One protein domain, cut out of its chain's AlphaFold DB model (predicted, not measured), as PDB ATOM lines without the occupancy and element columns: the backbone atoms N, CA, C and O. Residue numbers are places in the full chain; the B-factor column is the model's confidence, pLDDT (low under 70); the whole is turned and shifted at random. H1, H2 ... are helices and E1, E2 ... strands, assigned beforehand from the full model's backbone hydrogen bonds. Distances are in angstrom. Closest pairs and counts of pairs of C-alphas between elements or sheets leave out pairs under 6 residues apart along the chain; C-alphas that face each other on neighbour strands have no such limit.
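What this domain is: This is residues 38 to 182 of the 182 residues of an uncharacterized protein of Clostridiales bacterium GWB2_37_7 (UniProt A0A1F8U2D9). A small four-stranded antiparallel sheet has helices H3, H4, H5 and H6 over one face and no named helix over the other, and a helical hairpin, H1 and H2, packs on H4 and H3 away from the sheet. H1 lies toward one end of the longest axis and H6, beside the edge strand E4, toward the other, while the long link of residues 76 to 91 makes a wide loop from H2 to the edge strand E1. The printed part has 145 residues with six named helices and four named strands, in the order H1 H2 E1 E2 E3 H3 H4 H5 H6 E4. The sheet's order is E1 - E2 - E3 - E4, and the class is mixed, helices and strands. The whole is compact, with a radius of gyration of the C-alphas of 13.9 A and spans of 42 by 32 by 29 A.

Where its parts are: H1, residues 45 to 57, begins at C-alpha 45 (147.231, 139.997, 136.846) and is 18.1 A long. H2, residues 63 to 75, is 18.5 A long. The strands E1, residues 92 to 94, E2, residues 101 to 105, and E3, residues 110 to 113, follow, with lengths of 6.3 A, 12.9 A and 10.0 A. H3, residues 115 to 126, measures 16.4 A, and H4, residues 131 to 142, 16.6 A, ending at C-alpha 142 (154.212, 134.204, 142.918). H5, residues 150 to 162, is 18.3 A long, and H6, residues 164 to 172, 12.3 A. E4, residues 178 to 181, is 10.3 A long and ends at C-alpha 181 (168.195, 130.854, 149.630).

How they stand to each other: H1, H2, H3 and H4 form an up and down bundle, each helix running against the one before it in the chain. H1 and H2, a helical hairpin, touch at Leu 52 and Ala 66, their closest C-alphas, 5.7 A apart, at a shallow tilt of 11 degrees. H2 touches H3 with residues 69 to 73 alone, the closest C-alphas being those of Val 69 and Ile 124 at 6.5 A. H1 touches H4 with residues 48 to 52 alone, closest at Asn 51 and Ala 140, 5.6 A between C-alphas, at a shallow tilt of 33 degrees, only just short of steep. H1 and H2 are not on the sheet. E1, E2 and E3 make a meander, each strand the antiparallel neighbour of the one before. N 93 and O 102 are 2.8 A apart between E1 and E2, and N 103 and O 112 are 2.8 A apart between E2 and E3, both within hydrogen-bond range. E4 is antiparallel to E3, with N 111 and O 180 at 2.8 A. Residues 41 to 42 make a short parallel pairing with residues 93 to 94 of E1. H3 stands up from the sheet over E2 and E3, at a height of 9.6 A. H4, on the same face, has a height of 11.4 A and runs across the strands, at 66 degrees to E2 on the local plane. H4 and H5 touch about perpendicular, at 83 degrees, closest at the C-alphas of Thr 132 and Ala 154, 3.8 A. H6 is on the sheet, its closest C-alpha to E4 being that of Val 167, 5.7 A from that of Ala 178. H1 and H6 are apart. In each of the six helices every O i to N i+4 pair is within hydrogen-bond range.

The domain as a whole: The two C-alphas farthest apart are those of Glu 57 and Met 173, at 42.3 A. The printed part has no cut, and residue 182 is the chain's last. The link from H2 to E1, 16 residues, is long. The mean pLDDT of the printed part is 79.6; residues 38 to 44, 77 to 92, 96 and 106 to 108 are under 70.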
ATOM      1  N   PHE A  38     156.520 120.947 140.213       56.00
ATOM      2  CA  PHE A  38     156.272 122.372 140.038       56.00
ATOM      3  C   PHE A  38     155.045 122.534 139.148       56.00
ATOM      4  O   PHE A  38     155.120 122.365 137.929       56.00
ATOM      5  N   VAL A  39     153.904 122.823 139.765       58.34
ATOM      6  CA  VAL A  39     152.684 123.155 139.034       58.34
ATOM      7  C   VAL A  39     152.884 124.541 138.439       58.34
ATOM      8  O   VAL A  39     152.928 125.525 139.172       58.34
ATOM      9  N   LYS A  40     153.067 124.640 137.119       63.69
ATOM     10  CA  LYS A  40     153.086 125.948 136.458       63.69
ATOM     11  C   LYS A  40     151.695 126.550 136.596       63.69
ATOM     12  O   LYS A  40     150.740 125.993 136.060       63.69
ATOM     13  N   VAL A  41     151.593 127.646 137.331       64.06
ATOM     14  CA  VAL A  41     150.358 128.409 137.448       64.06
ATOM     15  C   VAL A  41     150.572 129.662 136.620       64.06
ATOM     16  O   VAL A  41     151.542 130.383 136.830       64.06
ATOM     17  N   VAL A  42     149.713 129.893 135.630       65.12
ATOM     18  CA  VAL A  42     149.714 131.204 134.982       65.12
ATOM     19  C   VAL A  42     149.113 132.169 135.979       65.12
ATOM     20  O   VAL A  42     148.031 131.929 136.519       65.12
ATOM     21  N   ILE A  43     149.853 133.224 136.272       63.81
ATOM     22  CA  ILE A  43     149.433 134.173 137.282       63.81
ATOM     23  C   ILE A  43     148.570 135.219 136.614       63.81
ATOM     24  O   ILE A  43     149.010 135.937 135.726       63.81
ATOM     25  N   ASN A  44     147.312 135.258 137.041       68.00
ATOM     26  CA  ASN A  44     146.360 136.258 136.605       68.00
ATOM     27  C   ASN A  44     146.778 137.610 137.196       68.00
ATOM     28  O   ASN A  44     146.975 137.700 138.414       68.00
ATOM     29  N   SER A  45     146.892 138.652 136.366       74.19
ATOM     30  CA  SER A  45     147.231 139.997 136.846       74.19
ATOM     31  C   SER A  45     146.260 140.454 137.935       74.19
ATOM     32  O   SER A  45     146.703 141.061 138.902       74.19
ATOM     33  N   SER A  46     144.990 140.027 137.884       79.19
ATOM     34  CA  SER A  46     143.990 140.324 138.915       79.19
ATOM     35  C   SER A  46     144.325 139.709 140.282       79.19
ATOM     36  O   SER A  46     143.932 140.234 141.317       79.19
ATOM     37  N   THR A  47     145.024 138.569 140.319       79.94
ATOM     38  CA  THR A  47     145.499 137.964 141.574       79.94
ATOM     39  C   THR A  47     146.678 138.742 142.140       79.94
ATOM     40  O   THR A  47     146.773 138.910 143.354       79.94
ATOM     41  N   VAL A  48     147.574 139.223 141.277       84.56
ATOM     42  CA  VAL A  48     148.697 140.061 141.708       84.56
ATOM     43  C   VAL A  48     148.188 141.410 142.198       84.56
ATOM     44  O   VAL A  48     148.579 141.826 143.279       84.56
ATOM     45  N   GLU A  49     147.272 142.036 141.462       88.75
ATOM     46  CA  GLU A  49     146.585 143.272 141.841       88.75
ATOM     47  C   GLU A  49     145.918 143.132 143.212       88.75
ATOM     48  O   GLU A  49     146.283 143.856 144.128       88.75
ATOM     49  N   ALA A  50     145.082 142.106 143.419       87.94
ATOM     50  CA  ALA A  50     144.440 141.872 144.715       87.94
ATOM     51  C   ALA A  50     145.446 141.684 145.870       87.94
ATOM     52  O   ALA A  50     145.220 142.155 146.984       87.94
ATOM     53  N   ASN A  51     146.574 141.007 145.622       88.50
ATOM     54  CA  ASN A  51     147.630 140.843 146.625       88.50
ATOM     55  C   ASN A  51     148.349 142.166 146.936       88.50
ATOM     56  O   ASN A  51     148.694 142.422 148.088       88.50
ATOM     57  N   LEU A  52     148.614 142.981 145.913       90.94
ATOM     58  CA  LEU A  52     149.261 144.280 146.071       90.94
ATOM     59  C   LEU A  52     148.337 145.271 146.782       90.94
ATOM     60  O   LEU A  52     148.800 145.958 147.690       90.94
ATOM     61  N   ASP A  53     147.049 145.285 146.439       92.38
ATOM     62  CA  ASP A  53     146.030 146.107 147.092       92.38
ATOM     63  C   ASP A  53     145.928 145.773 148.580       92.38
ATOM     64  O   ASP A  53     145.997 146.677 149.411       92.38
ATOM     65  N   GLN A  54     145.897 144.483 148.939       90.25
ATOM     66  CA  GLN A  54     145.910 144.069 150.345       90.25
ATOM     67  C   GLN A  54     147.138 144.612 151.088       90.25
ATOM     68  O   GLN A  54     147.033 145.086 152.215       90.25
ATOM     69  N   TYR A  55     148.318 144.594 150.464       90.62
ATOM     70  CA  TYR A  55     149.521 145.152 151.080       90.62
ATOM     71  C   TYR A  55     149.505 146.674 151.203       90.62
ATOM     72  O   TYR A  55     150.149 147.213 152.107       90.62
ATOM     73  N   VAL A  56     148.800 147.369 150.315       92.44
ATOM     74  CA  VAL A  56     148.565 148.809 150.441       92.44
ATOM     75  C   VAL A  56     147.603 149.086 151.595       92.44
ATOM     76  O   VAL A  56     147.893 149.949 152.423       92.44
ATOM     77  N   GLU A  57     146.510 148.327 151.701       91.81
ATOM     78  CA  GLU A  57     145.552 148.420 152.812       91.81
ATOM     79  C   GLU A  57     146.212 148.142 154.171       91.81
ATOM     80  O   GLU A  57     145.978 148.870 155.137       91.81
ATOM     81  N   ASP A  58     147.108 147.156 154.228       87.88
ATOM     82  CA  ASP A  58     147.872 146.795 155.428       87.88
ATOM     83  C   ASP A  58     149.000 147.801 155.755       87.88
ATOM     84  O   ASP A  58     149.698 147.660 156.764       87.88
ATOM     85  N   GLY A  59     149.222 148.813 154.906       87.62
ATOM     86  CA  GLY A  59     150.284 149.811 155.067       87.62
ATOM     87  C   GLY A  59     151.701 149.260 154.864       87.62
ATOM     88  O   GLY A  59     152.675 149.864 155.319       87.62
ATOM     89  N   LEU A  60     151.831 148.107 154.205       87.94
ATOM     90  CA  LEU A  60     153.104 147.443 153.909       87.94
ATOM     91  C   LEU A  60     153.735 147.949 152.605       87.94
ATOM     92  O   LEU A  60     154.961 147.910 152.456       87.94
ATOM     93  N   LEU A  61     152.907 148.428 151.674       90.50
ATOM     94  CA  LEU A  61     153.304 149.056 150.416       90.50
ATOM     95  C   LEU A  61     152.621 150.418 150.256       90.50
ATOM     96  O   LEU A  61     151.522 150.653 150.745       90.50
ATOM     97  N   THR A  62     153.262 151.326 149.524       92.69
ATOM     98  CA  THR A  62     152.592 152.533 149.024       92.69
ATOM     99  C   THR A  62     151.792 152.195 147.769       92.69
ATOM    100  O   THR A  62     152.287 151.422 146.946       92.69
ATOM    101  N   ALA A  63     150.647 152.846 147.561       93.38
ATOM    102  CA  ALA A  63     149.845 152.690 146.343       93.38
ATOM    103  C   ALA A  63     150.651 152.952 145.054       93.38
ATOM    104  O   ALA A  63     150.535 152.202 144.094       93.38
ATOM    105  N   GLU A  64     151.527 153.963 145.059       93.81
ATOM    106  CA  GLU A  64     152.389 154.292 143.914       93.81
ATOM    107  C   GLU A  64     153.321 153.128 143.542       93.81
ATOM    108  O   GLU A  64     153.354 152.693 142.394       93.81
ATOM    109  N   TYR A  65     154.032 152.568 144.524       92.38
ATOM    110  CA  TYR A  65     154.899 151.409 144.299       92.38
ATOM    111  C   TYR A  65     154.113 150.177 143.827       92.38
ATOM    112  O   TYR A  65     154.548 149.482 142.913       92.38
ATOM    113  N   ALA A  66     152.949 149.904 144.426       92.19
ATOM    114  CA  ALA A  66     152.080 148.807 144.002       92.19
ATOM    115  C   ALA A  66     151.647 148.962 142.533       92.19
ATOM    116  O   ALA A  66     151.730 148.005 141.766       92.19
ATOM    117  N   GLN A  67     151.284 150.177 142.118       93.00
ATOM    118  CA  GLN A  67     150.927 150.474 140.734       93.00
ATOM    119  C   GLN A  67     152.105 150.257 139.772       93.00
ATOM    120  O   GLN A  67     151.942 149.602 138.746       93.00
ATOM    121  N   GLN A  68     153.305 150.733 140.114       92.94
ATOM    122  CA  GLN A  68     154.508 150.518 139.296       92.94
ATOM    123  C   GLN A  68     154.848 149.030 139.145       92.94
ATOM    124  O   GLN A  68     155.250 148.575 138.074       92.94
ATOM    125  N   VAL A  69     154.663 148.244 140.206       90.56
ATOM    126  CA  VAL A  69     154.816 146.786 140.148       90.56
ATOM    127  C   VAL A  69     153.767 146.164 139.232       90.56
ATOM    128  O   VAL A  69     154.102 145.286 138.440       90.56
ATOM    129  N   LEU A  70     152.512 146.605 139.319       88.81
ATOM    130  CA  LEU A  70     151.437 146.099 138.472       88.81
ATOM    131  C   LEU A  70     151.689 146.414 136.988       88.81
ATOM    132  O   LEU A  70     151.427 145.573 136.136       88.81
ATOM    133  N   GLU A  71     152.271 147.570 136.667       89.38
ATOM    134  CA  GLU A  71     152.710 147.903 135.304       89.38
ATOM    135  C   GLU A  71     153.788 146.939 134.787       89.38
ATOM    136  O   GLU A  71     153.702 146.477 133.646       89.38
ATOM    137  N   ILE A  72     154.766 146.577 135.631       87.94
ATOM    138  CA  ILE A  72     155.758 145.543 135.301       87.94
ATOM    139  C   ILE A  72     155.044 144.213 135.055       87.94
ATOM    140  O   ILE A  72     155.275 143.579 134.034       87.94
ATOM    141  N   VAL A  73     154.152 143.790 135.949       80.81
ATOM    142  CA  VAL A  73     153.407 142.530 135.806       80.81
ATOM    143  C   VAL A  73     152.623 142.517 134.495       80.81
ATOM    144  O   VAL A  73     152.763 141.579 133.717       80.81
ATOM    145  N   ASN A  74     151.876 143.576 134.188       81.06
ATOM    146  CA  ASN A  74     151.055 143.681 132.979       81.06
ATOM    147  C   ASN A  74     151.877 143.646 131.682       81.06
ATOM    148  O   ASN A  74     151.395 143.147 130.669       81.06
ATOM    149  N   LYS A  75     153.134 144.105 131.703       79.44
ATOM    150  CA  LYS A  75     154.077 143.942 130.581       79.44
ATOM    151  C   LYS A  75     154.423 142.470 130.302       79.44
ATOM    152  O   LYS A  75     154.806 142.148 129.179       79.44
ATOM    153  N   TYR A  76     154.293 141.606 131.306       71.00
ATOM    154  CA  TYR A  76     154.706 140.200 131.305       71.00
ATOM    155  C   TYR A  76     153.558 139.229 131.638       71.00
ATOM    156  O   TYR A  76     153.796 138.119 132.103       71.00
ATOM    157  N   THR A  77     152.293 139.633 131.502       64.19
ATOM    158  CA  THR A  77     151.167 138.728 131.783       64.19
ATOM    159  C   THR A  77     150.436 138.406 130.493       64.19
ATOM    160  O   THR A  77     149.782 139.271 129.918       64.19
ATOM    161  N   ALA A  78     150.499 137.144 130.067       53.00
ATOM    162  CA  ALA A  78     149.551 136.616 129.098       53.00
ATOM    163  C   ALA A  78     148.190 136.430 129.790       53.00
ATOM    164  O   ALA A  78     148.097 135.712 130.791       53.00
ATOM    165  N   GLU A  79     147.127 137.051 129.271       46.59
ATOM    166  CA  GLU A  79     145.758 136.784 129.722       46.59
ATOM    167  C   GLU A  79     145.427 135.302 129.483       46.59
ATOM    168  O   GLU A  79     145.047 134.891 128.388       46.59
ATOM    169  N   SER A  80     145.576 134.457 130.502       42.88
ATOM    170  CA  SER A  80     145.031 133.106 130.456       42.88
ATOM    171  C   SER A  80     144.455 132.699 131.804       42.88
ATOM    172  O   SER A  80     145.017 132.949 132.871       42.88
ATOM    173  N   SER A  81     143.279 132.090 131.740       41.44
ATOM    174  CA  SER A  81     142.529 131.577 132.874       41.44
ATOM    175  C   SER A  81     143.054 130.188 133.254       41.44
ATOM    176  O   SER A  81     143.021 129.261 132.448       41.44
ATOM    177  N   GLY A  82     143.548 130.018 134.489       41.31
ATOM    178  CA  GLY A  82     144.210 128.773 134.896       41.31
ATOM    179  C   GLY A  82     144.105 128.405 136.378       41.31
ATOM    180  O   GLY A  82     144.948 128.784 137.175       41.31
ATOM    181  N   SER A  83     143.063 127.620 136.679       38.25
ATOM    182  CA  SER A  83     142.743 126.778 137.853       38.25
ATOM    183  C   SER A  83     143.779 126.580 138.984       38.25
ATOM    184  O   SER A  83     144.898 126.117 138.771       38.25
ATOM    185  N   SER A  84     143.321 126.768 140.230       36.12
ATOM    186  CA  SER A  84     144.007 126.356 141.460       36.12
ATOM    187  C   SER A  84     143.835 124.854 141.724       36.12
ATOM    188  O   SER A  84     142.711 124.386 141.921       36.12
ATOM    189  N   THR A  85     144.931 124.097 141.815       35.94
ATOM    190  CA  THR A  85     144.913 122.735 142.376       35.94
ATOM    191  C   THR A  85     145.615 122.722 143.731       35.94
ATOM    192  O   THR A  85     146.762 123.145 143.856       35.94
ATOM    193  N   THR A  86     144.915 122.249 144.760       43.75
ATOM    194  CA  THR A  86     145.447 122.007 146.102       43.75
ATOM    195  C   THR A  86     146.207 120.680 146.129       43.75
ATOM    196  O   THR A  86     145.644 119.617 145.880       43.75
ATOM    197  N   GLY A  87     147.502 120.748 146.435       34.41
ATOM    198  CA  GLY A  87     148.386 119.594 146.604       34.41
ATOM    199  C   GLY A  87     149.840 119.999 146.381       34.41
ATOM    200  O   GLY A  87     150.198 120.335 145.264       34.41
ATOM    201  N   GLU A  88     150.609 120.033 147.471       47.44
ATOM    202  CA  GLU A  88     152.060 120.261 147.627       47.44
ATOM    203  C   GLU A  88     152.868 120.821 146.428       47.44
ATOM    204  O   GLU A  88     153.014 120.199 145.380       47.44
ATOM    205  N   VAL A  89     153.509 121.974 146.689       44.94
ATOM    206  CA  VAL A  89     154.095 122.971 145.761       44.94
ATOM    207  C   VAL A  89     153.037 123.858 145.110       44.94
ATOM    208  O   VAL A  89     152.842 123.893 143.897       44.94
ATOM    209  N   THR A  90     152.349 124.619 145.953       48.03
ATOM    210  CA  THR A  90     151.568 125.764 145.499       48.03
ATOM    211  C   THR A  90     152.541 126.891 145.147       48.03
ATOM    212  O   THR A  90     153.490 127.121 145.898       48.03
ATOM    213  N   THR A  91     152.253 127.608 144.051       57.72
ATOM    214  CA  THR A  91     152.604 129.032 143.876       57.72
ATOM    215  C   THR A  91     153.865 129.328 143.043       57.72
ATOM    216  O   THR A  91     154.969 129.492 143.560       57.72
ATOM    217  N   ASN A  92     153.673 129.415 141.719       68.81
ATOM    218  CA  ASN A  92     154.727 129.607 140.721       68.81
ATOM    219  C   ASN A  92     154.266 130.624 139.676       68.81
ATOM    220  O   ASN A  92     153.214 130.421 139.083       68.81
ATOM    221  N   TYR A  93     155.053 131.668 139.433       70.62
ATOM    222  CA  TYR A  93     154.864 132.584 138.314       70.62
ATOM    223  C   TYR A  93     155.316 131.909 137.026       70.62
ATOM    224  O   TYR A  93     156.440 131.405 136.958       70.62
ATOM    225  N   TYR A  94     154.438 131.892 136.028       70.12
ATOM    226  CA  TYR A  94     154.750 131.484 134.668       70.12
ATOM    227  C   TYR A  94     154.096 132.441 133.674       70.12
ATOM    228  O   TYR A  94     152.872 132.576 133.664       70.12
ATOM    229  N   ASP A  95     154.921 133.042 132.825       73.38
ATOM    230  CA  ASP A  95     154.487 133.773 131.640       73.38
ATOM    231  C   ASP A  95     154.792 132.921 130.391       73.38
ATOM    232  O   ASP A  95     155.968 132.655 130.112       73.38
ATOM    233  N   PRO A  96     153.776 132.455 129.641       68.62
ATOM    234  CA  PRO A  96     153.986 131.673 128.428       68.62
ATOM    235  C   PRO A  96     154.590 132.472 127.266       68.62
ATOM    236  O   PRO A  96     155.225 131.855 126.410       68.62
ATOM    237  N   ASP A  97     154.437 133.798 127.237       73.31
ATOM    238  CA  ASP A  97     154.887 134.638 126.123       73.31
ATOM    239  C   ASP A  97     156.382 134.947 126.231       73.31
ATOM    240  O   ASP A  97     157.127 134.828 125.254       73.31
ATOM    241  N   THR A  98     156.855 135.286 127.432       76.31
ATOM    242  CA  THR A  98     158.293 135.500 127.681       76.31
ATOM    243  C   THR A  98     159.028 134.251 128.154       76.31
ATOM    244  O   THR A  98     160.263 134.225 128.197       76.31
ATOM    245  N   GLY A  99     158.289 133.204 128.523       77.81
ATOM    246  CA  GLY A  99     158.826 132.017 129.173       77.81
ATOM    247  C   GLY A  99     159.337 132.291 130.588       77.81
ATOM    248  O   GLY A  99     160.095 131.472 131.105       77.81
ATOM    249  N   ALA A 100     159.003 133.429 131.206       84.62
ATOM    250  CA  ALA A 100     159.467 133.779 132.543       84.62
ATOM    251  C   ALA A 100     158.896 132.833 133.598       84.62
ATOM    252  O   ALA A 100     157.709 132.519 133.606       84.62
ATOM    253  N   GLU A 101     159.764 132.373 134.498       85.38
ATOM    254  CA  GLU A 101     159.398 131.444 135.563       85.38
ATOM    255  C   GLU A 101     160.012 131.886 136.894       85.38
ATOM    256  O   GLU A 101     161.225 132.111 136.960       85.38
ATOM    257  N   ILE A 102     159.188 131.991 137.945       87.38
ATOM    258  CA  ILE A 102     159.613 132.283 139.325       87.38
ATOM    259  C   ILE A 102     158.871 131.343 140.280       87.38
ATOM    260  O   ILE A 102     157.647 131.372 140.384       87.38
ATOM    261  N   TYR A 103     159.615 130.514 140.999       82.25
ATOM    262  CA  TYR A 103     159.102 129.521 141.935       82.25
ATOM    263  C   TYR A 103     159.456 129.944 143.358       82.25
ATOM    264  O   TYR A 103     160.639 130.080 143.679       82.25
ATOM    265  N   TRP A 104     158.450 130.119 144.216       80.50
ATOM    266  CA  TRP A 104     158.648 130.475 145.621       80.50
ATOM    267  C   TRP A 104     158.453 129.253 146.515       80.50
ATOM    268  O   TRP A 104     157.332 128.830 146.791       80.50
ATOM    269  N   TYR A 105     159.545 128.682 147.014       77.75
ATOM    270  CA  TYR A 105     159.492 127.493 147.852       77.75
ATOM    271  C   TYR A 105     159.653 127.855 149.331       77.75
ATOM    272  O   TYR A 105     160.757 127.899 149.878       77.75
ATOM    273  N   TYR A 106     158.524 128.042 150.015       69.56
ATOM    274  CA  TYR A 106     158.513 128.422 151.431       69.56
ATOM    275  C   TYR A 106     159.116 127.347 152.354       69.56
ATOM    276  O   TYR A 106     159.837 127.670 153.293       69.56
ATOM    277  N   GLY A 107     158.884 126.058 152.066       67.25
ATOM    278  CA  GLY A 107     159.267 124.957 152.962       67.25
ATOM    279  C   GLY A 107     160.777 124.780 153.190       67.25
ATOM    280  O   GLY A 107     161.171 124.259 154.226       67.25
ATOM    281  N   ILE A 108     161.616 125.224 152.251       67.81
ATOM    282  CA  ILE A 108     163.089 125.236 152.373       67.81
ATOM    283  C   ILE A 108     163.689 126.623 152.118       67.81
ATOM    284  O   ILE A 108     164.905 126.741 152.028       67.81
ATOM    285  N   ARG A 109     162.840 127.659 152.047       77.06
ATOM    286  CA  ARG A 109     163.218 129.066 151.855       77.06
ATOM    287  C   ARG A 109     164.117 129.292 150.644       77.06
ATOM    288  O   ARG A 109     165.215 129.835 150.740       77.06
ATOM    289  N   GLU A 110     163.634 128.851 149.489       83.38
ATOM    290  CA  GLU A 110     164.334 129.024 148.221       83.38
ATOM    291  C   GLU A 110     163.441 129.713 147.195       83.38
ATOM    292  O   GLU A 110     162.252 129.412 147.099       83.38
ATOM    293  N   VAL A 111     164.028 130.595 146.390       84.75
ATOM    294  CA  VAL A 111     163.399 131.128 145.180       84.75
ATOM    295  C   VAL A 111     164.198 130.670 143.977       84.75
ATOM    296  O   VAL A 111     165.416 130.836 143.929       84.75
ATOM    297  N   TRP A 112     163.502 130.068 143.020       86.75
ATOM    298  CA  TRP A 112     164.089 129.567 141.788       86.75
ATOM    299  C   TRP A 112     163.537 130.388 140.637       86.75
ATOM    300  O   TRP A 112     162.337 130.633 140.587       86.75
ATOM    301  N   PHE A 113     164.372 130.797 139.695       88.31
ATOM    302  CA  PHE A 113     163.900 131.564 138.547       88.31
ATOM    303  C   PHE A 113     164.818 131.381 137.350       88.31
ATOM    304  O   PHE A 113     166.024 131.173 137.492       88.31
ATOM    305  N   ASN A 114     164.247 131.436 136.154       87.06
ATOM    306  CA  ASN A 114     165.038 131.430 134.928       87.06
ATOM    307  C   ASN A 114     165.479 132.856 134.558       87.06
ATOM    308  O   ASN A 114     165.183 133.824 135.262       87.06
ATOM    309  N   LYS A 115     166.216 133.003 133.451       88.44
ATOM    310  CA  LYS A 115     166.727 134.310 133.002       88.44
ATOM    311  C   LYS A 115     165.621 135.352 132.813       88.44
ATOM    312  O   LYS A 115     165.825 136.508 133.165       88.44
ATOM    313  N   ALA A 116     164.476 134.945 132.271       87.50
ATOM    314  CA  ALA A 116     163.345 135.838 132.041       87.50
ATOM    315  C   ALA A 116     162.649 136.220 133.363       87.50
ATOM    316  O   ALA A 116     162.397 137.398 133.593       87.50
ATOM    317  N   GLY A 117     162.472 135.274 134.293       89.88
ATOM    318  CA  GLY A 117     161.986 135.564 135.647       89.88
ATOM    319  C   GLY A 117     162.913 136.507 136.422       89.88
ATOM    320  O   GLY A 117     162.447 137.416 137.104       89.88
ATOM    321  N   TRP A 118     164.234 136.363 136.260       92.00
ATOM    322  CA  TRP A 118     165.196 137.299 136.846       92.00
ATOM    323  C   TRP A 118     165.054 138.723 136.297       92.00
ATOM    324  O   TRP A 118     165.181 139.669 137.066       92.00
ATOM    325  N   ALA A 119     164.762 138.897 135.005       91.25
ATOM    326  CA  ALA A 119     164.589 140.226 134.416       91.25
ATOM    327  C   ALA A 119     163.426 140.998 135.065       91.25
ATOM    328  O   ALA A 119     163.564 142.182 135.360       91.25
ATOM    329  N   ILE A 120     162.326 140.306 135.375       90.81
ATOM    330  CA  ILE A 120     161.181 140.869 136.106       90.81
ATOM    331  C   ILE A 120     161.602 141.283 137.521       90.81
ATOM    332  O   ILE A 120     161.331 142.404 137.951       90.81
ATOM    333  N   ILE A 121     162.322 140.404 138.230       92.75
ATOM    334  CA  ILE A 121     162.855 140.696 139.569       92.75
ATOM    335  C   ILE A 121     163.801 141.908 139.529       92.75
ATOM    336  O   ILE A 121     163.731 142.761 140.412       92.75
ATOM    337  N   GLU A 122     164.651 142.036 138.506       93.25
ATOM    338  CA  GLU A 122     165.518 143.206 138.335       93.25
ATOM    339  C   GLU A 122     164.728 144.497 138.100       93.25
ATOM    340  O   GLU A 122     165.092 145.520 138.675       93.25
ATOM    341  N   GLU A 123     163.657 144.475 137.300       93.62
ATOM    342  CA  GLU A 123     162.795 145.652 137.117       93.62
ATOM    343  C   GLU A 123     162.165 146.098 138.442       93.62
ATOM    344  O   GLU A 123     162.214 147.283 138.764       93.62
ATOM    345  N   ILE A 124     161.692 145.156 139.266       93.50
ATOM    346  CA  ILE A 124     161.140 145.448 140.600       93.50
ATOM    347  C   ILE A 124     162.205 146.031 141.529       93.50
ATOM    348  O   ILE A 124     161.955 147.021 142.212       93.50
ATOM    349  N   ILE A 125     163.410 145.451 141.552       93.75
ATOM    350  CA  ILE A 125     164.533 145.985 142.340       93.75
ATOM    351  C   ILE A 125     164.836 147.434 141.932       93.75
ATOM    352  O   ILE A 125     165.091 148.281 142.791       93.75
ATOM    353  N   ASN A 126     164.788 147.733 140.632       94.50
ATOM    354  CA  ASN A 126     165.104 149.056 140.099       94.50
ATOM    355  C   ASN A 126     164.046 150.127 140.428       94.50
ATOM    356  O   ASN A 126     164.364 151.308 140.305       94.50
ATOM    357  N   LEU A 127     162.845 149.753 140.894       92.31
ATOM    358  CA  LEU A 127     161.860 150.711 141.420       92.31
ATOM    359  C   LEU A 127     162.320 151.385 142.728       92.31
ATOM    360  O   LEU A 127     161.785 152.422 143.106       92.31
ATOM    361  N   GLY A 128     163.322 150.831 143.425       84.00
ATOM    362  CA  GLY A 128     163.912 151.461 144.614       84.00
ATOM    363  C   GLY A 128     163.202 151.157 145.939       84.00
ATOM    364  O   GLY A 128     163.273 151.957 146.872       84.00
ATOM    365  N   GLY A 129     162.536 150.002 146.050       85.44
ATOM    366  CA  GLY A 129     161.881 149.542 147.279       85.44
ATOM    367  C   GLY A 129     162.845 149.047 148.369       85.44
ATOM    368  O   GLY A 129     163.997 148.693 148.114       85.44
ATOM    369  N   SER A 130     162.359 148.971 149.612       89.75
ATOM    370  CA  SER A 130     163.095 148.304 150.698       89.75
ATOM    371  C   SER A 130     163.188 146.790 150.461       89.75
ATOM    372  O   SER A 130     162.405 146.228 149.696       89.75
ATOM    373  N   ALA A 131     164.082 146.097 151.172       90.00
ATOM    374  CA  ALA A 131     164.141 144.633 151.133       90.00
ATOM    375  C   ALA A 131     162.767 143.996 151.425       90.00
ATOM    376  O   ALA A 131     162.310 143.138 150.680       90.00
ATOM    377  N   THR A 132     162.054 144.467 152.448       91.88
ATOM    378  CA  THR A 132     160.703 143.974 152.755       91.88
ATOM    379  C   THR A 132     159.747 144.194 151.587       91.88
ATOM    380  O   THR A 132     159.065 143.263 151.180       91.88
ATOM    381  N   THR A 133     159.742 145.399 151.014       92.62
ATOM    382  CA  THR A 133     158.896 145.784 149.875       92.62
ATOM    383  C   THR A 133     159.142 144.870 148.672       92.62
ATOM    384  O   THR A 133     158.203 144.298 148.131       92.62
ATOM    385  N   ILE A 134     160.408 144.656 148.302       93.44
ATOM    386  CA  ILE A 134     160.795 143.782 147.186       93.44
ATOM    387  C   ILE A 134     160.367 142.337 147.460       93.44
ATOM    388  O   ILE A 134     159.794 141.689 146.588       93.44
ATOM    389  N   GLY A 135     160.611 141.829 148.670       90.75
ATOM    390  CA  GLY A 135     160.229 140.467 149.037       90.75
ATOM    391  C   GLY A 135     158.720 140.242 149.026       90.75
ATOM    392  O   GLY A 135     158.273 139.223 148.508       90.75
ATOM    393  N   LEU A 136     157.940 141.198 149.543       90.94
ATOM    394  CA  LEU A 136     156.475 141.169 149.493       90.94
ATOM    395  C   LEU A 136     155.983 141.187 148.047       90.94
ATOM    396  O   LEU A 136     155.145 140.378 147.673       90.94
ATOM    397  N   THR A 137     156.548 142.048 147.207       91.19
ATOM    398  CA  THR A 137     156.180 142.121 145.796       91.19
ATOM    399  C   THR A 137     156.462 140.819 145.052       91.19
ATOM    400  O   THR A 137     155.569 140.306 144.387       91.19
ATOM    401  N   VAL A 138     157.663 140.242 145.177       90.00
ATOM    402  CA  VAL A 138     157.987 138.972 144.502       90.00
ATOM    403  C   VAL A 138     157.125 137.823 145.049       90.00
ATOM    404  O   VAL A 138     156.714 136.938 144.303       90.00
ATOM    405  N   ALA A 139     156.765 137.867 146.331       87.00
ATOM    406  CA  ALA A 139     155.813 136.939 146.928       87.00
ATOM    407  C   ALA A 139     154.386 137.105 146.362       87.00
ATOM    408  O   ALA A 139     153.734 136.106 146.041       87.00
ATOM    409  N   ALA A 140     153.912 138.340 146.183       85.81
ATOM    410  CA  ALA A 140     152.633 138.640 145.535       85.81
ATOM    411  C   ALA A 140     152.616 138.171 144.079       85.81
ATOM    412  O   ALA A 140     151.643 137.543 143.663       85.81
ATOM    413  N   LEU A 141     153.719 138.397 143.359       85.62
ATOM    414  CA  LEU A 141     153.953 137.893 142.011       85.62
ATOM    415  C   LEU A 141     153.850 136.394 141.941       85.62
ATOM    416  O   LEU A 141     153.307 135.927 140.967       85.62
ATOM    417  N   CYS A 142     154.363 135.650 142.920       81.25
ATOM    418  CA  CYS A 142     154.212 134.204 142.918       81.25
ATOM    419  C   CYS A 142     152.794 133.783 143.320       81.25
ATOM    420  O   CYS A 142     152.375 132.715 142.892       81.25
ATOM    421  N   GLY A 143     152.060 134.596 144.092       76.88
ATOM    422  CA  GLY A 143     150.736 134.291 144.652       76.88
ATOM    423  C   GLY A 143     150.766 133.797 146.109       76.88
ATOM    424  O   GLY A 143     149.823 133.148 146.555       76.88
ATOM    425  N   VAL A 144     151.860 134.024 146.853       75.12
ATOM    426  CA  VAL A 144     152.047 133.564 148.254       75.12
ATOM    427  C   VAL A 144     151.739 134.666 149.277       75.12
ATOM    428  O   VAL A 144     152.118 134.551 150.447       75.12
ATOM    429  N   ALA A 145     151.044 135.729 148.867       73.06
ATOM    430  CA  ALA A 145     150.940 136.953 149.653       73.06
ATOM    431  C   ALA A 145     150.384 136.756 151.077       73.06
ATOM    432  O   ALA A 145     150.879 137.361 152.025       73.06
ATOM    433  N   SER A 146     149.426 135.840 151.236       71.38
ATOM    434  CA  SER A 146     148.773 135.509 152.511       71.38
ATOM    435  C   SER A 146     149.610 134.643 153.464       71.38
ATOM    436  O   SER A 146     149.244 134.472 154.625       71.38
ATOM    437  N   SER A 147     150.726 134.078 152.994       71.50
ATOM    438  CA  SER A 147     151.573 133.142 153.759       71.50
ATOM    439  C   SER A 147     152.952 133.697 154.109       71.50
ATOM    440  O   SER A 147     153.693 133.084 154.882       71.50
ATOM    441  N   ILE A 148     153.309 134.859 153.558       78.12
ATOM    442  CA  ILE A 148     154.585 135.505 153.831       78.12
ATOM    443  C   ILE A 148     154.445 136.522 154.963       78.12
ATOM    444  O   ILE A 148     153.575 137.386 154.965       78.12
ATOM    445  N   THR A 149     155.335 136.427 155.947       82.75
ATOM    446  CA  THR A 149     155.437 137.423 157.020       82.75
ATOM    447  C   THR A 149     156.452 138.500 156.641       82.75
ATOM    448  O   THR A 149     157.397 138.227 155.899       82.75
ATOM    449  N   GLY A 150     156.321 139.703 157.209       81.88
ATOM    450  CA  GLY A 150     157.272 140.803 156.991       81.88
ATOM    451  C   GLY A 150     158.754 140.411 157.156       81.88
ATOM    452  O   GLY A 150     159.549 140.723 156.273       81.88
ATOM    453  N   PRO A 151     159.153 139.667 158.210       83.94
ATOM    454  CA  PRO A 151     160.532 139.195 158.358       83.94
ATOM    455  C   PRO A 151     160.993 138.244 157.247       83.94
ATOM    456  O   PRO A 151     162.139 138.320 156.812       83.94
ATOM    457  N   VAL A 152     160.116 137.354 156.770       83.44
ATOM    458  CA  VAL A 152     160.453 136.435 155.673       83.44
ATOM    459  C   VAL A 152     160.586 137.198 154.355       83.44
ATOM    460  O   VAL A 152     161.528 136.950 153.605       83.44
ATOM    461  N   ALA A 153     159.702 138.165 154.106       86.94
ATOM    462  CA  ALA A 153     159.808 139.059 152.960       86.94
ATOM    463  C   ALA A 153     161.109 139.873 152.993       86.94
ATOM    464  O   ALA A 153     161.816 139.945 151.993       86.94
ATOM    465  N   ALA A 154     161.480 140.420 154.153       87.25
ATOM    466  CA  ALA A 154     162.725 141.164 154.315       87.25
ATOM    467  C   ALA A 154     163.964 140.313 153.986       87.25
ATOM    468  O   ALA A 154     164.863 140.790 153.296       87.25
ATOM    469  N   LEU A 155     164.001 139.055 154.441       85.25
ATOM    470  CA  LEU A 155     165.091 138.125 154.132       85.25
ATOM    471  C   LEU A 155     165.173 137.833 152.630       85.25
ATOM    472  O   LEU A 155     166.234 138.004 152.033       85.25
ATOM    473  N   ALA A 156     164.050 137.467 152.007       86.75
ATOM    474  CA  ALA A 156     164.002 137.194 150.572       86.75
ATOM    475  C   ALA A 156     164.434 138.414 149.741       86.75
ATOM    476  O   ALA A 156     165.293 138.308 148.867       86.75
ATOM    477  N   GLY A 157     163.908 139.598 150.062       89.12
ATOM    478  CA  GLY A 157     164.269 140.839 149.385       89.12
ATOM    479  C   GLY A 157     165.727 141.246 149.555       89.12
ATOM    480  O   GLY A 157     166.352 141.692 148.596       89.12
ATOM    481  N   ALA A 158     166.304 141.047 150.743       87.62
ATOM    482  CA  ALA A 158     167.723 141.305 150.972       87.62
ATOM    483  C   ALA A 158     168.604 140.394 150.106       87.62
ATOM    484  O   ALA A 158     169.608 140.844 149.549       87.62
ATOM    485  N   VAL A 159     168.201 139.132 149.945       87.56
ATOM    486  CA  VAL A 159     168.889 138.187 149.067       87.56
ATOM    487  C   VAL A 159     168.766 138.614 147.604       87.56
ATOM    488  O   VAL A 159     169.785 138.653 146.919       87.56
ATOM    489  N   PHE A 160     167.589 139.035 147.129       91.31
ATOM    490  CA  PHE A 160     167.434 139.559 145.763       91.31
ATOM    491  C   PHE A 160     168.341 140.766 145.485       91.31
ATOM    492  O   PHE A 160     169.035 140.794 144.468       91.31
ATOM    493  N   LEU A 161     168.407 141.723 146.418       88.88
ATOM    494  CA  LEU A 161     169.270 142.904 146.310       88.88
ATOM    495  C   LEU A 161     170.764 142.545 146.232       88.88
ATOM    496  O   LEU A 161     171.517 143.174 145.487       88.88
ATOM    497  N   GLY A 162     171.205 141.532 146.985       86.31
ATOM    498  CA  GLY A 162     172.609 141.109 147.045       86.31
ATOM    499  C   GLY A 162     173.036 140.101 145.971       86.31
ATOM    500  O   GLY A 162     174.232 139.915 145.744       86.31
ATOM    501  N   ALA A 163     172.094 139.439 145.296       86.50
ATOM    502  CA  ALA A 163     172.379 138.248 144.497       86.50
ATOM    503  C   ALA A 163     172.704 138.496 143.015       86.50
ATOM    504  O   ALA A 163     173.002 137.550 142.288       86.50
ATOM    505  N   LYS A 164     172.708 139.741 142.525       86.44
ATOM    506  CA  LYS A 164     172.891 140.022 141.084       86.44
ATOM    507  C   LYS A 164     174.135 139.360 140.475       86.44
ATOM    508  O   LYS A 164     174.079 138.833 139.365       86.44
ATOM    509  N   ALA A 165     175.262 139.365 141.188       83.25
ATOM    510  CA  ALA A 165     176.491 138.725 140.718       83.25
ATOM    511  C   ALA A 165     176.401 137.189 140.730       83.25
ATOM    512  O   ALA A 165     176.818 136.549 139.765       83.25
ATOM    513  N   SER A 166     175.824 136.597 141.784       85.31
ATOM    514  CA  SER A 166     175.685 135.140 141.897       85.31
ATOM    515  C   SER A 166     174.695 134.589 140.872       85.31
ATOM    516  O   SER A 166     174.966 133.559 140.263       85.31
ATOM    517  N   VAL A 167     173.599 135.300 140.604       86.00
ATOM    518  CA  VAL A 167     172.634 134.951 139.554       86.00
ATOM    519  C   VAL A 167     173.296 134.955 138.176       86.00
ATOM    520  O   VAL A 167     173.187 133.982 137.429       86.00
ATOM    521  N   LYS A 168     174.042 136.018 137.848       85.81
ATOM    522  CA  LYS A 168     174.784 136.095 136.580       85.81
ATOM    523  C   LYS A 168     175.772 134.940 136.431       85.81
ATOM    524  O   LYS A 168     175.862 134.372 135.346       85.81
ATOM    525  N   LEU A 169     176.476 134.578 137.504       80.19
ATOM    526  CA  LEU A 169     177.409 133.454 137.498       80.19
ATOM    527  C   LEU A 169     176.691 132.116 137.266       80.19
ATOM    528  O   LEU A 169     177.119 131.357 136.403       80.19
ATOM    529  N   GLN A 170     175.584 131.847 137.968       86.75
ATOM    530  CA  GLN A 170     174.785 130.625 137.780       86.75
ATOM    531  C   GLN A 170     174.364 130.454 136.314       86.75
ATOM    532  O   GLN A 170     174.594 129.406 135.709       86.75
ATOM    533  N   PHE A 171     173.846 131.516 135.699       84.19
ATOM    534  CA  PHE A 171     173.463 131.494 134.291       84.19
ATOM    535  C   PHE A 171     174.646 131.408 133.319       84.19
ATOM    536  O   PHE A 171     174.516 130.789 132.260       84.19
ATOM    537  N   ALA A 172     175.790 132.014 133.646       79.25
ATOM    538  CA  ALA A 172     177.009 131.910 132.843       79.25
ATOM    539  C   ALA A 172     177.593 130.487 132.859       79.25
ATOM    540  O   ALA A 172     178.148 130.046 131.857       79.25
ATOM    541  N   MET A 173     177.398 129.747 133.953       81.44
ATOM    542  CA  MET A 173     177.743 128.323 134.062       81.44
ATOM    543  C   MET A 173     176.753 127.396 133.332       81.44
ATOM    544  O   MET A 173     176.882 126.177 133.413       81.44
ATOM    545  N   GLY A 174     175.765 127.946 132.621       79.19
ATOM    546  CA  GLY A 174     174.793 127.174 131.848       79.19
ATOM    547  C   GLY A 174     173.617 126.638 132.663       79.19
ATOM    548  O   GLY A 174     172.869 125.807 132.151       79.19
ATOM    549  N   ALA A 175     173.419 127.099 133.905       76.38
ATOM    550  CA  ALA A 175     172.251 126.702 134.681       76.38
ATOM    551  C   ALA A 175     170.960 127.231 134.016       76.38
ATOM    552  O   ALA A 175     170.902 128.409 133.649       76.38
ATOM    553  N   PRO A 176     169.913 126.401 133.856       78.62
ATOM    554  CA  PRO A 176     168.628 126.850 133.314       78.62
ATOM    555  C   PRO A 176     167.851 127.733 134.303       78.62
ATOM    556  O   PRO A 176     167.084 128.603 133.890       78.62
ATOM    557  N   TYR A 177     168.098 127.542 135.600       84.19
ATOM    558  CA  TYR A 177     167.525 128.314 136.696       84.19
ATOM    559  C   TYR A 177     168.636 128.768 137.635       84.19
ATOM    560  O   TYR A 177     169.604 128.040 137.848       84.19
ATOM    561  N   ALA A 178     168.471 129.954 138.207       86.62
ATOM    562  CA  ALA A 178     169.211 130.371 139.381       86.62
ATOM    563  C   ALA A 178     168.381 130.067 140.632       86.62
ATOM    564  O   ALA A 178     167.151 130.155 140.608       86.62
ATOM    565  N   ILE A 179     169.067 129.713 141.716       86.12
ATOM    566  CA  ILE A 179     168.470 129.407 143.016       86.12
ATOM    567  C   ILE A 179     169.039 130.381 144.041       86.12
ATOM    568  O   ILE A 179     170.258 130.551 144.139       86.12
ATOM    569  N   LEU A 180     168.155 131.005 144.813       85.88
ATOM    570  CA  LEU A 180     168.496 131.881 145.929       85.88
ATOM    571  C   LEU A 180     167.874 131.350 147.217       85.88
ATOM    572  O   LEU A 180     166.694 131.014 147.225       85.88
ATOM    573  N   LYS A 181     168.655 131.295 148.302       84.62
ATOM    574  CA  LYS A 181     168.195 130.854 149.630       84.62
ATOM    575  C   LYS A 181     168.108 132.037 150.590       84.62
ATOM    576  O   LYS A 181     168.985 132.899 150.527       84.62
ATOM    577  N   TYR A 182     167.104 132.062 151.466       75.00
ATOM    578  CA  TYR A 182     166.844 133.154 152.421       75.00
ATOM    579  C   TYR A 182     166.320 132.668 153.783       75.00
ATOM    580  O   TYR A 182     166.088 131.454 153.953       75.00
TER     581      TYR A 182